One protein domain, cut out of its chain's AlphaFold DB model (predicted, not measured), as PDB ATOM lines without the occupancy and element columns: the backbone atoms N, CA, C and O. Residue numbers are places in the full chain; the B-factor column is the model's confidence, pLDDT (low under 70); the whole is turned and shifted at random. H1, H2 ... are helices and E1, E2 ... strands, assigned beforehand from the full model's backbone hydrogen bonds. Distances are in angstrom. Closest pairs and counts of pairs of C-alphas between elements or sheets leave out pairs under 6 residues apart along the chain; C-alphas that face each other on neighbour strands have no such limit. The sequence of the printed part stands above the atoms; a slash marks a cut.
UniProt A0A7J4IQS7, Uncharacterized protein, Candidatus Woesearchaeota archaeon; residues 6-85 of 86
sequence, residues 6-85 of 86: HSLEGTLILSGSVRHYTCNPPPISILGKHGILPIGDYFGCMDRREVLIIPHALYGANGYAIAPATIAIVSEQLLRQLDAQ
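AT A GLANCE: This is residues 6 to 85 of the 86 residues of an uncharacterized protein of Candidatus Woesearchaeota archaeon (UniProt A0A7J4IQS7). A small sheet of three strands has one long helix, H4, crossing one of its faces, with three short helices, H1, H2 and H3, round the margins. H3 follows E3 with no residue between them, H2 only grazes the sheet, and H1 sits off the sheet near the last turns of H4. The printed part has 80 residues, with elements in the order E1 E2 H1 H2 E3 H3 H4; the sheet order is E1 E2 E3, antiparallel, and the class is mixed. It is compact, with a radius of gyration of the C-alphas of 11.4 A and spans of 32 by 27 by 19 A.

IN THESE COORDINATES: E1, residues 11 to 14, begins at C-alpha 11 (-17.854, -31.470, -7.774) and spans 9.6 A. E2 is residues 17 to 21, 13.3 A. H1 is residues 28 to 33 and H2 residues 40 to 43. E3, residues 51 to 55, spans 13.3 A; H3 is residues 56 to 61. H4, residues 71 to 83, spans 18.0 A to C-alpha 83 (-25.971, -47.993, -4.083).

HOW THE PARTS SIT: In the hairpin E1 and E2, N 12 and O 19 are 2.8 A apart; between E2 and E3, N 18 and O 54 are 2.8 A apart. Residues 37 to 38 pair antiparallel with 52 to 53 of E3. H3 and H4 on one face of the sheet make two layers. H4 runs across the strands, 88 degrees to E3 on the local plane, at a height over the sheet of 9.8 A. H1 and H4 are close but not clearly touching, C-alphas 30 and 82 being closest at 6.9 A. Each O i to N i+4 pair is within hydrogen-bond range in H1 and H4, 1 of 2 in H3; H2 is too short.

THE WHOLE: C-alphas 44 and 63 are farthest apart, 32.3 A. The printed part has no cut and no long link. Residues 6 to 9 have pLDDT under 70.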
ATOM      1  N   HIS A   6     -28.638 -24.752  -4.848       46.88
ATOM      2  CA  HIS A   6     -28.093 -24.771  -6.215       46.88
ATOM      3  C   HIS A   6     -26.686 -24.154  -6.362       46.88
ATOM      4  O   HIS A   6     -25.985 -24.458  -7.318       46.88
ATOM      5  N   SER A   7     -26.206 -23.327  -5.423       53.81
ATOM      6  CA  SER A   7     -24.802 -22.863  -5.450       53.81
ATOM      7  C   SER A   7     -23.787 -23.960  -5.089       53.81
ATOM      8  O   SER A   7     -22.582 -23.739  -5.209       53.81
ATOM      9  N   LEU A   8     -24.257 -25.123  -4.630       60.06
ATOM     10  CA  LEU A   8     -23.433 -26.273  -4.252       60.06
ATOM     11  C   LEU A   8     -23.466 -27.390  -5.287       60.06
ATOM     12  O   LEU A   8     -22.683 -28.333  -5.154       60.06
ATOM     13  N   GLU A   9     -24.325 -27.271  -6.304       68.94
ATOM     14  CA  GLU A   9     -24.337 -28.159  -7.457       68.94
ATOM     15  C   GLU A   9     -22.962 -28.124  -8.115       68.94
ATOM     16  O   GLU A   9     -22.547 -27.144  -8.738       68.94
ATOM     17  N   GLY A  10     -22.201 -29.189  -7.901       79.62
ATOM     18  CA  GLY A  10     -20.830 -29.226  -8.351       79.62
ATOM     19  C   GLY A  10     -20.014 -30.312  -7.685       79.62
ATOM     20  O   GLY A  10     -20.390 -30.936  -6.692       79.62
ATOM     21  N   THR A  11     -18.849 -30.532  -8.277       89.50
ATOM     22  CA  THR A  11     -17.854 -31.470  -7.774       89.50
ATOM     23  C   THR A  11     -16.545 -30.734  -7.616       89.50
ATOM     24  O   THR A  11     -16.094 -30.067  -8.543       89.50
ATOM     25  N   LEU A  12     -15.943 -30.841  -6.440       91.56
ATOM     26  CA  LEU A  12     -14.687 -30.188  -6.115       91.56
ATOM     27  C   LEU A  12     -13.681 -31.241  -5.674       91.56
ATOM     28  O   LEU A  12     -13.920 -31.978  -4.718       91.56
ATOM     29  N   ILE A  13     -12.542 -31.288  -6.358       92.00
ATOM     30  CA  ILE A  13     -11.408 -32.108  -5.940       92.00
ATOM     31  C   ILE A  13     -10.718 -31.379  -4.788       92.00
ATOM     32  O   ILE A  13     -10.319 -30.223  -4.915       92.00
ATOM     33  N   LEU A  14     -10.603 -32.061  -3.659       90.56
ATOM     34  CA  LEU A  14      -9.898 -31.619  -2.465       90.56
ATOM     35  C   LEU A  14      -8.598 -32.422  -2.330       90.56
ATOM     36  O   LEU A  14      -8.401 -33.443  -2.991       90.56
ATOM     37  N   SER A  15      -7.706 -31.991  -1.440       88.31
ATOM     38  CA  SER A  15      -6.487 -32.751  -1.148       88.31
ATOM     39  C   SER A  15      -6.837 -34.076  -0.455       88.31
ATOM     40  O   SER A  15      -7.049 -34.109   0.754       88.31
ATOM     41  N   GLY A  16      -6.915 -35.163  -1.229       88.44
ATOM     42  CA  GLY A  16      -7.181 -36.524  -0.742       88.44
ATOM     43  C   GLY A  16      -8.647 -36.977  -0.788       88.44
ATOM     44  O   GLY A  16      -8.941 -38.133  -0.477       88.44
ATOM     45  N   SER A  17      -9.570 -36.122  -1.223       94.12
ATOM     46  CA  SER A  17     -10.997 -36.451  -1.312       94.12
ATOM     47  C   SER A  17     -11.701 -35.625  -2.382       94.12
ATOM     48  O   SER A  17     -11.135 -34.698  -2.949       94.12
ATOM     49  N   VAL A  18     -12.965 -35.927  -2.636       95.38
ATOM     50  CA  VAL A  18     -13.818 -35.177  -3.554       95.38
ATOM     51  C   VAL A  18     -15.079 -34.785  -2.818       95.38
ATOM     52  O   VAL A  18     -15.741 -35.635  -2.231       95.38
ATOM     53  N   ARG A  19     -15.422 -33.498  -2.851       94.88
ATOM     54  CA  ARG A  19     -16.754 -33.050  -2.460       94.88
ATOM     55  C   ARG A  19     -17.662 -33.145  -3.670       94.88
ATOM     56  O   ARG A  19     -17.359 -32.534  -4.692       94.88
ATOM     57  N   HIS A  20     -18.768 -33.851  -3.542       95.12
ATOM     58  CA  HIS A  20     -19.719 -34.033  -4.622       95.12
ATOM     59  C   HIS A  20     -21.137 -33.775  -4.127       95.12
ATOM     60  O   HIS A  20     -21.528 -34.296  -3.082       95.12
ATOM     61  N   TYR A  21     -21.882 -32.960  -4.868       93.88
ATOM     62  CA  TYR A  21     -23.318 -32.816  -4.683       93.88
ATOM     63  C   TYR A  21     -24.067 -33.836  -5.543       93.88
ATOM     64  O   TYR A  21     -23.761 -33.965  -6.727       93.88
ATOM     65  N   THR A  22     -25.063 -34.510  -4.970       92.31
ATOM     66  CA  THR A  22     -25.900 -35.496  -5.661       92.31
ATOM     67  C   THR A  22     -27.364 -35.371  -5.237       92.31
ATOM     68  O   THR A  22     -27.670 -35.209  -4.057       92.31
ATOM     69  N   CYS A  23     -28.285 -35.505  -6.192       89.69
ATOM     70  CA  CYS A  23     -29.725 -35.572  -5.909       89.69
ATOM     71  C   CYS A  23     -30.205 -36.997  -5.604       89.69
ATOM     72  O   CYS A  23     -31.346 -37.184  -5.188       89.69
ATOM     73  N   ASN A  24     -29.368 -38.012  -5.842       90.44
ATOM     74  CA  ASN A  24     -29.740 -39.412  -5.658       90.44
ATOM     75  C   ASN A  24     -28.719 -40.145  -4.773       90.44
ATOM     76  O   ASN A  24     -28.086 -41.107  -5.223       90.44
ATOM     77  N   PRO A  25     -28.524 -39.681  -3.523       92.00
ATOM     78  CA  PRO A  25     -27.503 -40.231  -2.657       92.00
ATOM     79  C   PRO A  25     -27.816 -41.671  -2.228       92.00
ATOM     80  O   PRO A  25     -28.970 -41.988  -1.906       92.00
ATOM     81  N   PRO A  26     -26.784 -42.522  -2.093       94.50
ATOM     82  CA  PRO A  26     -26.920 -43.828  -1.462       94.50
ATOM     83  C   PRO A  26     -27.459 -43.741  -0.019       94.50
ATOM     84  O   PRO A  26     -27.404 -42.686   0.633       94.50
ATOM     85  N   PRO A  27     -27.982 -44.842   0.547       94.44
ATOM     86  CA  PRO A  27     -28.402 -44.878   1.942       94.44
ATOM     87  C   PRO A  27     -27.199 -44.690   2.873       94.44
ATOM     88  O   PRO A  27     -26.086 -45.132   2.586       94.44
ATOM     89  N   ILE A  28     -27.448 -44.097   4.043       93.31
ATOM     90  CA  ILE A  28     -26.405 -43.775   5.029       93.31
ATOM     91  C   ILE A  28     -25.561 -44.992   5.442       93.31
ATOM     92  O   ILE A  28     -24.364 -44.856   5.675       93.31
ATOM     93  N   SER A  29     -26.168 -46.184   5.471       93.56
ATOM     94  CA  SER A  29     -25.490 -47.447   5.790       93.56
ATOM     95  C   SER A  29     -24.373 -47.771   4.789       93.56
ATOM     96  O   SER A  29     -23.248 -48.081   5.180       93.56
ATOM     97  N   ILE A  30     -24.651 -47.611   3.490       94.50
ATOM     98  CA  ILE A  30     -23.669 -47.829   2.422       94.50
ATOM     99  C   ILE A  30     -22.587 -46.749   2.480       94.50
ATOM    100  O   ILE A  30     -21.401 -47.069   2.450       94.50
ATOM    101  N   LEU A  31     -22.972 -45.479   2.641       94.75
ATOM    102  CA  LEU A  31     -22.008 -44.381   2.762       94.75
ATOM    103  C   LEU A  31     -21.021 -44.622   3.916       94.75
ATOM    104  O   LEU A  31     -19.808 -44.547   3.714       94.75
ATOM    105  N   GLY A  32     -21.533 -44.997   5.092       93.69
ATOM    106  CA  GLY A  32     -20.726 -45.301   6.272       93.69
ATOM    107  C   GLY A  32     -19.774 -46.481   6.065       93.69
ATOM    108  O   GLY A  32     -18.607 -46.385   6.437       93.69
ATOM    109  N   LYS A  33     -20.222 -47.554   5.397       94.06
ATOM    110  CA  LYS A  33     -19.387 -48.725   5.064       94.06
ATOM    111  C   LYS A  33     -18.158 -48.358   4.227       94.06
ATOM    112  O   LYS A  33     -17.107 -48.971   4.383       94.06
ATOM    113  N   HIS A  34     -18.289 -47.363   3.354       93.69
ATOM    114  CA  HIS A  34     -17.216 -46.909   2.470       93.69
ATOM    115  C   HIS A  34     -16.451 -45.688   3.007       93.69
ATOM    116  O   HIS A  34     -15.546 -45.195   2.338       93.69
ATOM    117  N   GLY A  35     -16.781 -45.193   4.204       94.44
ATOM    118  CA  GLY A  35     -16.147 -44.002   4.773       94.44
ATOM    119  C   GLY A  35     -16.490 -42.707   4.027       94.44
ATOM    120  O   GLY A  35     -15.726 -41.745   4.086       94.44
ATOM    121  N   ILE A  36     -17.617 -42.675   3.311       96.75
ATOM    122  CA  ILE A  36     -18.134 -41.467   2.664       96.75
ATOM    123  C   ILE A  36     -18.861 -40.633   3.715       96.75
ATOM    124  O   ILE A  36     -19.739 -41.137   4.419       96.75
ATOM    125  N   LEU A  37     -18.515 -39.349   3.811       96.38
ATOM    126  CA  LEU A  37     -19.078 -38.458   4.823       96.38
ATOM    127  C   LEU A  37     -20.199 -37.598   4.223       96.38
ATOM    128  O   LEU A  37     -19.922 -36.796   3.330       96.38
ATOM    129  N   PRO A  38     -21.444 -37.701   4.718       96.19
ATOM    130  CA  PRO A  38     -22.517 -36.793   4.348       96.19
ATOM    131  C   PRO A  38     -22.424 -35.513   5.174       96.19
ATOM    132  O   PRO A  38     -22.521 -35.556   6.407       96.19
ATOM    133  N   ILE A  39     -22.231 -34.394   4.480       94.69
ATOM    134  CA  ILE A  39     -21.975 -33.068   5.050       94.69
ATOM    135  C   ILE A  39     -22.985 -32.009   4.587       94.69
ATOM    136  O   ILE A  39     -22.737 -30.820   4.765       94.69
ATOM    137  N   GLY A  40     -24.122 -32.411   4.016       91.00
ATOM    138  CA  GLY A  40     -25.167 -31.488   3.560       91.00
ATOM    139  C   GLY A  40     -25.704 -30.567   4.663       91.00
ATOM    140  O   GLY A  40     -26.018 -29.415   4.377       91.00
ATOM    141  N   ASP A  41     -25.709 -31.002   5.930       91.50
ATOM    142  CA  ASP A  41     -26.127 -30.161   7.068       91.50
ATOM    143  C   ASP A  41     -25.286 -28.876   7.186       91.50
ATOM    144  O   ASP A  41     -25.820 -27.797   7.435       91.50
ATOM    145  N   TYR A  42     -23.970 -28.964   6.940       89.44
ATOM    146  CA  TYR A  42     -23.052 -27.813   6.980       89.44
ATOM    147  C   TYR A  42     -23.356 -26.768   5.905       89.44
ATOM    148  O   TYR A  42     -22.884 -25.635   5.971       89.44
ATOM    149  N   PHE A  43     -24.136 -27.167   4.910       86.06
ATOM    150  CA  PHE A  43     -24.517 -26.370   3.765       86.06
ATOM    151  C   PHE A  43     -26.003 -25.984   3.764       86.06
ATOM    152  O   PHE A  43     -26.451 -25.294   2.851       86.06
ATOM    153  N   GLY A  44     -26.762 -26.392   4.786       86.62
ATOM    154  CA  GLY A  44     -28.196 -26.121   4.887       86.62
ATOM    155  C   GLY A  44     -29.067 -26.964   3.951       86.62
ATOM    156  O   GLY A  44     -30.190 -26.556   3.650       86.62
ATOM    157  N   CYS A  45     -28.568 -28.110   3.476       86.44
ATOM    158  CA  CYS A  45     -29.361 -29.090   2.731       86.44
ATOM    159  C   CYS A  45     -30.436 -29.716   3.634       86.44
ATOM    160  O   CYS A  45     -30.209 -29.904   4.829       86.44
ATOM    161  N   MET A  46     -31.598 -30.054   3.064       87.38
ATOM    162  CA  MET A  46     -32.655 -30.747   3.813       87.38
ATOM    163  C   MET A  46     -32.285 -32.210   4.053       87.38
ATOM    164  O   MET A  46     -32.582 -32.757   5.114       87.38
ATOM    165  N   ASP A  47     -31.619 -32.836   3.082       90.25
ATOM    166  CA  ASP A  47     -31.023 -34.150   3.236       90.25
ATOM    167  C   ASP A  47     -29.501 -34.001   3.311       90.25
ATOM    168  O   ASP A  47     -28.813 -33.592   2.375       90.25
ATOM    169  N   ARG A  48     -28.932 -34.375   4.458       92.50
ATOM    170  CA  ARG A  48     -27.486 -34.299   4.692       92.50
ATOM    171  C   ARG A  48     -26.635 -35.085   3.697       92.50
ATOM    172  O   ARG A  48     -25.424 -34.881   3.640       92.50
ATOM    173  N   ARG A  49     -27.233 -36.022   2.962       94.69
ATOM    174  CA  ARG A  49     -26.557 -36.848   1.962       94.69
ATOM    175  C   ARG A  49     -26.486 -36.169   0.596       94.69
ATOM    176  O   ARG A  49     -25.794 -36.687  -0.269       94.69
ATOM    177  N   GLU A  50     -27.130 -35.017   0.417       93.50
ATOM    178  CA  GLU A  50     -27.049 -34.234  -0.822       93.50
ATOM    179  C   GLU A  50     -25.624 -33.752  -1.105       93.50
ATOM    180  O   GLU A  50     -25.253 -33.599  -2.261       93.50
ATOM    181  N   VAL A  51     -24.794 -33.555  -0.072       94.31
ATOM    182  CA  VAL A  51     -23.373 -33.213  -0.224       94.31
ATOM    183  C   VAL A  51     -22.512 -34.258   0.468       94.31
ATOM    184  O   VAL A  51     -22.615 -34.466   1.677       94.31
ATOM    185  N   LEU A  52     -21.619 -34.881  -0.295       96.25
ATOM    186  CA  LEU A  52     -20.775 -35.984   0.145       96.25
ATOM    187  C   LEU A  52     -19.293 -35.622   0.043       96.25
ATOM    188  O   LEU A  52     -18.873 -34.987  -0.922       96.25
ATOM    189  N   ILE A  53     -18.491 -36.076   1.005       96.62
ATOM    190  CA  ILE A  53     -17.033 -36.169   0.884       96.62
ATOM    191  C   ILE A  53     -16.675 -37.619   0.602       96.62
ATOM    192  O   ILE A  53     -16.854 -38.493   1.452       96.62
ATOM    193  N   ILE A  54     -16.157 -37.856  -0.595       96.44
ATOM    194  CA  ILE A  54     -15.788 -39.168  -1.102       96.44
ATOM    195  C   ILE A  54     -14.257 -39.293  -1.038       96.44
ATOM    196  O   ILE A  54     -13.552 -38.489  -1.657       96.44
ATOM    197  N   PRO A  55     -13.707 -40.268  -0.297       95.75
ATOM    198  CA  PRO A  55     -12.268 -40.519  -0.259       95.75
ATOM    199  C   PRO A  55     -11.688 -40.815  -1.647       95.75
ATOM    200  O   PRO A  55     -12.249 -41.617  -2.392       95.75
ATOM    201  N   HIS A  56     -10.520 -40.249  -1.975       93.69
ATOM    202  CA  HIS A  56      -9.861 -40.507  -3.266       93.69
ATOM    203  C   HIS A  56      -9.616 -42.009  -3.490       93.69
ATOM    204  O   HIS A  56      -9.864 -42.530  -4.575       93.69
ATOM    205  N   ALA A  57      -9.218 -42.735  -2.442       93.12
ATOM    206  CA  ALA A  57      -8.946 -44.168  -2.522       93.12
ATOM    207  C   ALA A  57     -10.126 -44.993  -3.073       93.12
ATOM    208  O   ALA A  57      -9.896 -45.992  -3.751       93.12
ATOM    209  N   LEU A  58     -11.378 -44.567  -2.845       94.56
ATOM    210  CA  LEU A  58     -12.549 -45.267  -3.383       94.56
ATOM    211  C   LEU A  58     -12.621 -45.203  -4.903       94.56
ATOM    212  O   LEU A  58     -13.008 -46.189  -5.519       94.56
ATOM    213  N   TYR A  59     -12.245 -44.077  -5.509       93.56
ATOM    214  CA  TYR A  59     -12.252 -43.948  -6.963       93.56
ATOM    215  C   TYR A  59     -11.302 -44.973  -7.581       93.56
ATOM    216  O   TYR A  59     -11.736 -45.802  -8.377       93.56
ATOM    217  N   GLY A  60     -10.048 -45.007  -7.117       90.19
ATOM    218  CA  GLY A  60      -9.052 -45.972  -7.589       90.19
ATOM    219  C   GLY A  60      -9.461 -47.427  -7.342       90.19
ATOM    220  O   GLY A  60      -9.363 -48.251  -8.248       90.19
ATOM    221  N   ALA A  61      -9.998 -47.740  -6.157       91.50
ATOM    222  CA  ALA A  61     -10.481 -49.084  -5.828       91.50
ATOM    223  C   ALA A  61     -11.656 -49.551  -6.709       91.50
ATOM    224  O   ALA A  61     -11.864 -50.751  -6.858       91.50
ATOM    225  N   ASN A  62     -12.406 -48.617  -7.303       90.50
ATOM    226  CA  ASN A  62     -13.519 -48.898  -8.211       90.50
ATOM    227  C   ASN A  62     -13.160 -48.635  -9.688       90.50
ATOM    228  O   ASN A  62     -14.048 -48.555 -10.529       90.50
ATOM    229  N   GLY A  63     -11.868 -48.513 -10.020       90.56
ATOM    230  CA  GLY A  63     -11.400 -48.378 -11.405       90.56
ATOM    231  C   GLY A  63     -11.586 -46.986 -12.016       90.56
ATOM    232  O   GLY A  63     -11.471 -46.826 -13.230       90.56
ATOM    233  N   TYR A  64     -11.852 -45.970 -11.197       91.25
ATOM    234  CA  TYR A  64     -12.024 -44.593 -11.635       91.25
ATOM    235  C   TYR A  64     -10.765 -43.753 -11.419       91.25
ATOM    236  O   TYR A  64     -10.106 -43.830 -10.381       91.25
ATOM    237  N   ALA A  65     -10.486 -42.870 -12.376       89.19
ATOM    238  CA  ALA A  65      -9.479 -41.826 -12.239       89.19
ATOM    239  C   ALA A  65     -10.131 -40.499 -11.835       89.19
ATOM    240  O   ALA A  65     -11.172 -40.114 -12.375       89.19
ATOM    241  N   ILE A  66      -9.492 -39.768 -10.921       87.75
ATOM    242  CA  ILE A  66      -9.911 -38.407 -10.588       87.75
ATOM    243  C   ILE A  66      -9.326 -37.439 -11.612       87.75
ATOM    244  O   ILE A  66      -8.129 -37.165 -11.601       87.75
ATOM    245  N   ALA A  67     -10.183 -36.888 -12.468       89.31
ATOM    246  CA  ALA A  67      -9.813 -35.839 -13.409       89.31
ATOM    247  C   ALA A  67     -10.808 -34.671 -13.322       89.31
ATOM    248  O   ALA A  67     -12.014 -34.913 -13.360       89.31
ATOM    249  N   PRO A  68     -10.350 -33.405 -13.258       86.69
ATOM    250  CA  PRO A  68     -11.234 -32.246 -13.101       86.69
ATOM    251  C   PRO A  68     -12.377 -32.182 -14.121       86.69
ATOM    252  O   PRO A  68     -13.489 -31.803 -13.773       86.69
ATOM    253  N   ALA A  69     -12.119 -32.601 -15.363       88.62
ATOM    254  CA  ALA A  69     -13.101 -32.567 -16.445       88.62
ATOM    255  C   ALA A  69     -14.215 -33.623 -16.314       88.62
ATOM    256  O   ALA A  69     -15.306 -33.420 -16.836       88.62
ATOM    257  N   THR A  70     -13.959 -34.752 -15.645       90.75
ATOM    258  CA  THR A  70     -14.887 -35.898 -15.602       90.75
ATOM    259  C   THR A  70     -15.351 -36.256 -14.196       90.75
ATOM    260  O   THR A  70     -16.255 -37.078 -14.046       90.75
ATOM    261  N   ILE A  71     -14.778 -35.637 -13.159       92.44
ATOM    262  CA  ILE A  71     -14.973 -36.058 -11.769       92.44
ATOM    263  C   ILE A  71     -16.434 -36.006 -11.315       92.44
ATOM    264  O   ILE A  71     -16.838 -36.830 -10.501       92.44
ATOM    265  N   ALA A  72     -17.243 -35.097 -11.863       91.88
ATOM    266  CA  ALA A  72     -18.675 -35.049 -11.575       91.88
ATOM    267  C   ALA A  72     -19.399 -36.323 -12.030       91.88
ATOM    268  O   ALA A  72     -20.076 -36.968 -11.234       91.88
ATOM    269  N   ILE A  73     -19.191 -36.728 -13.285       91.88
ATOM    270  CA  ILE A  73     -19.794 -37.936 -13.864       91.88
ATOM    271  C   ILE A  73     -19.278 -39.178 -13.136       91.88
ATOM    272  O   ILE A  73     -20.052 -40.054 -12.761       91.88
ATOM    273  N   VAL A  74     -17.968 -39.232 -12.905       93.88
ATOM    274  CA  VAL A  74     -17.307 -40.336 -12.206       93.88
ATOM    275  C   VAL A  74     -17.828 -40.489 -10.773       93.88
ATOM    276  O   VAL A  74     -18.038 -41.609 -10.317       93.88
ATOM    277  N   SER A  75     -18.077 -39.383 -10.066       94.25
ATOM    278  CA  SER A  75     -18.640 -39.420  -8.709       94.25
ATOM    279  C   SER A  75     -20.065 -39.967  -8.711       94.25
ATOM    280  O   SER A  75     -20.363 -40.859  -7.922       94.25
ATOM    281  N   GLU A  76     -20.911 -39.527  -9.641       95.25
ATOM    282  CA  GLU A  76     -22.269 -40.062  -9.794       95.25
ATOM    283  C   GLU A  76     -22.268 -41.561 -10.125       95.25
ATOM    284  O   GLU A  76     -23.037 -42.335  -9.554       95.25
ATOM    285  N   GLN A  77     -21.389 -41.996 -11.031       95.12
ATOM    286  CA  GLN A  77     -21.250 -43.411 -11.386       95.12
ATOM    287  C   GLN A  77     -20.799 -44.253 -10.192       95.12
ATOM    288  O   GLN A  77     -21.408 -45.288  -9.915       95.12
ATOM    289  N   LEU A  78     -19.793 -43.780  -9.453       95.50
ATOM    290  CA  LEU A  78     -19.330 -44.430  -8.235       95.50
ATOM    291  C   LEU A  78     -20.476 -44.576  -7.231       95.50
ATOM    292  O   LEU A  78     -20.723 -45.673  -6.742       95.50
ATOM    293  N   LEU A  79     -21.216 -43.502  -6.949       95.50
ATOM    294  CA  LEU A  79     -22.323 -43.541  -5.993       95.50
ATOM    295  C   LEU A  79     -23.410 -44.534  -6.412       95.50
ATOM    296  O   LEU A  79     -23.877 -45.298  -5.571       95.50
ATOM    297  N   ARG A  80     -23.757 -44.599  -7.702       95.00
ATOM    298  CA  ARG A  80     -24.704 -45.598  -8.230       95.00
ATOM    299  C   ARG A  80     -24.192 -47.029  -8.071       95.00
ATOM    300  O   ARG A  80     -24.962 -47.911  -7.703       95.00
ATOM    301  N   GLN A  81     -22.903 -47.263  -8.311       94.25
ATOM    302  CA  GLN A  81     -22.281 -48.573  -8.114       94.25
ATOM    303  C   GLN A  81     -22.275 -48.991  -6.639       94.25
ATOM    304  O   GLN A  81     -22.466 -50.166  -6.330       94.25
ATOM    305  N   LEU A  82     -22.055 -48.053  -5.716       92.56
ATOM    306  CA  LEU A  82     -22.145 -48.331  -4.283       92.56
ATOM    307  C   LEU A  82     -23.592 -48.596  -3.856       92.56
ATOM    308  O   LEU A  82     -23.848 -49.530  -3.103       92.56
ATOM    309  N   ASP A  83     -24.546 -47.818  -4.369       92.31
ATOM    310  CA  ASP A  83     -25.971 -47.993  -4.083       92.31
ATOM    311  C   ASP A  83     -26.511 -49.357  -4.535       92.31
ATOM    312  O   ASP A  83     -27.361 -49.937  -3.864       92.31
ATOM    313  N   ALA A  84     -25.981 -49.905  -5.630       91.62
ATOM    314  CA  ALA A  84     -26.342 -51.229  -6.130       91.62
ATOM    315  C   ALA A  84     -25.869 -52.393  -5.231       91.62
ATOM    316  O   ALA A  84     -26.294 -53.524  -5.443       91.62
ATOM    317  N   GLN A  85     -25.014 -52.143  -4.231       83.12
ATOM    318  CA  GLN A  85     -24.512 -53.156  -3.283       83.12
ATOM    319  C   GLN A  85     -25.408 -53.328  -2.038       83.12
ATOM    320  O   GLN A  85     -24.941 -53.856  -1.026       83.12
TER     321      GLN A  85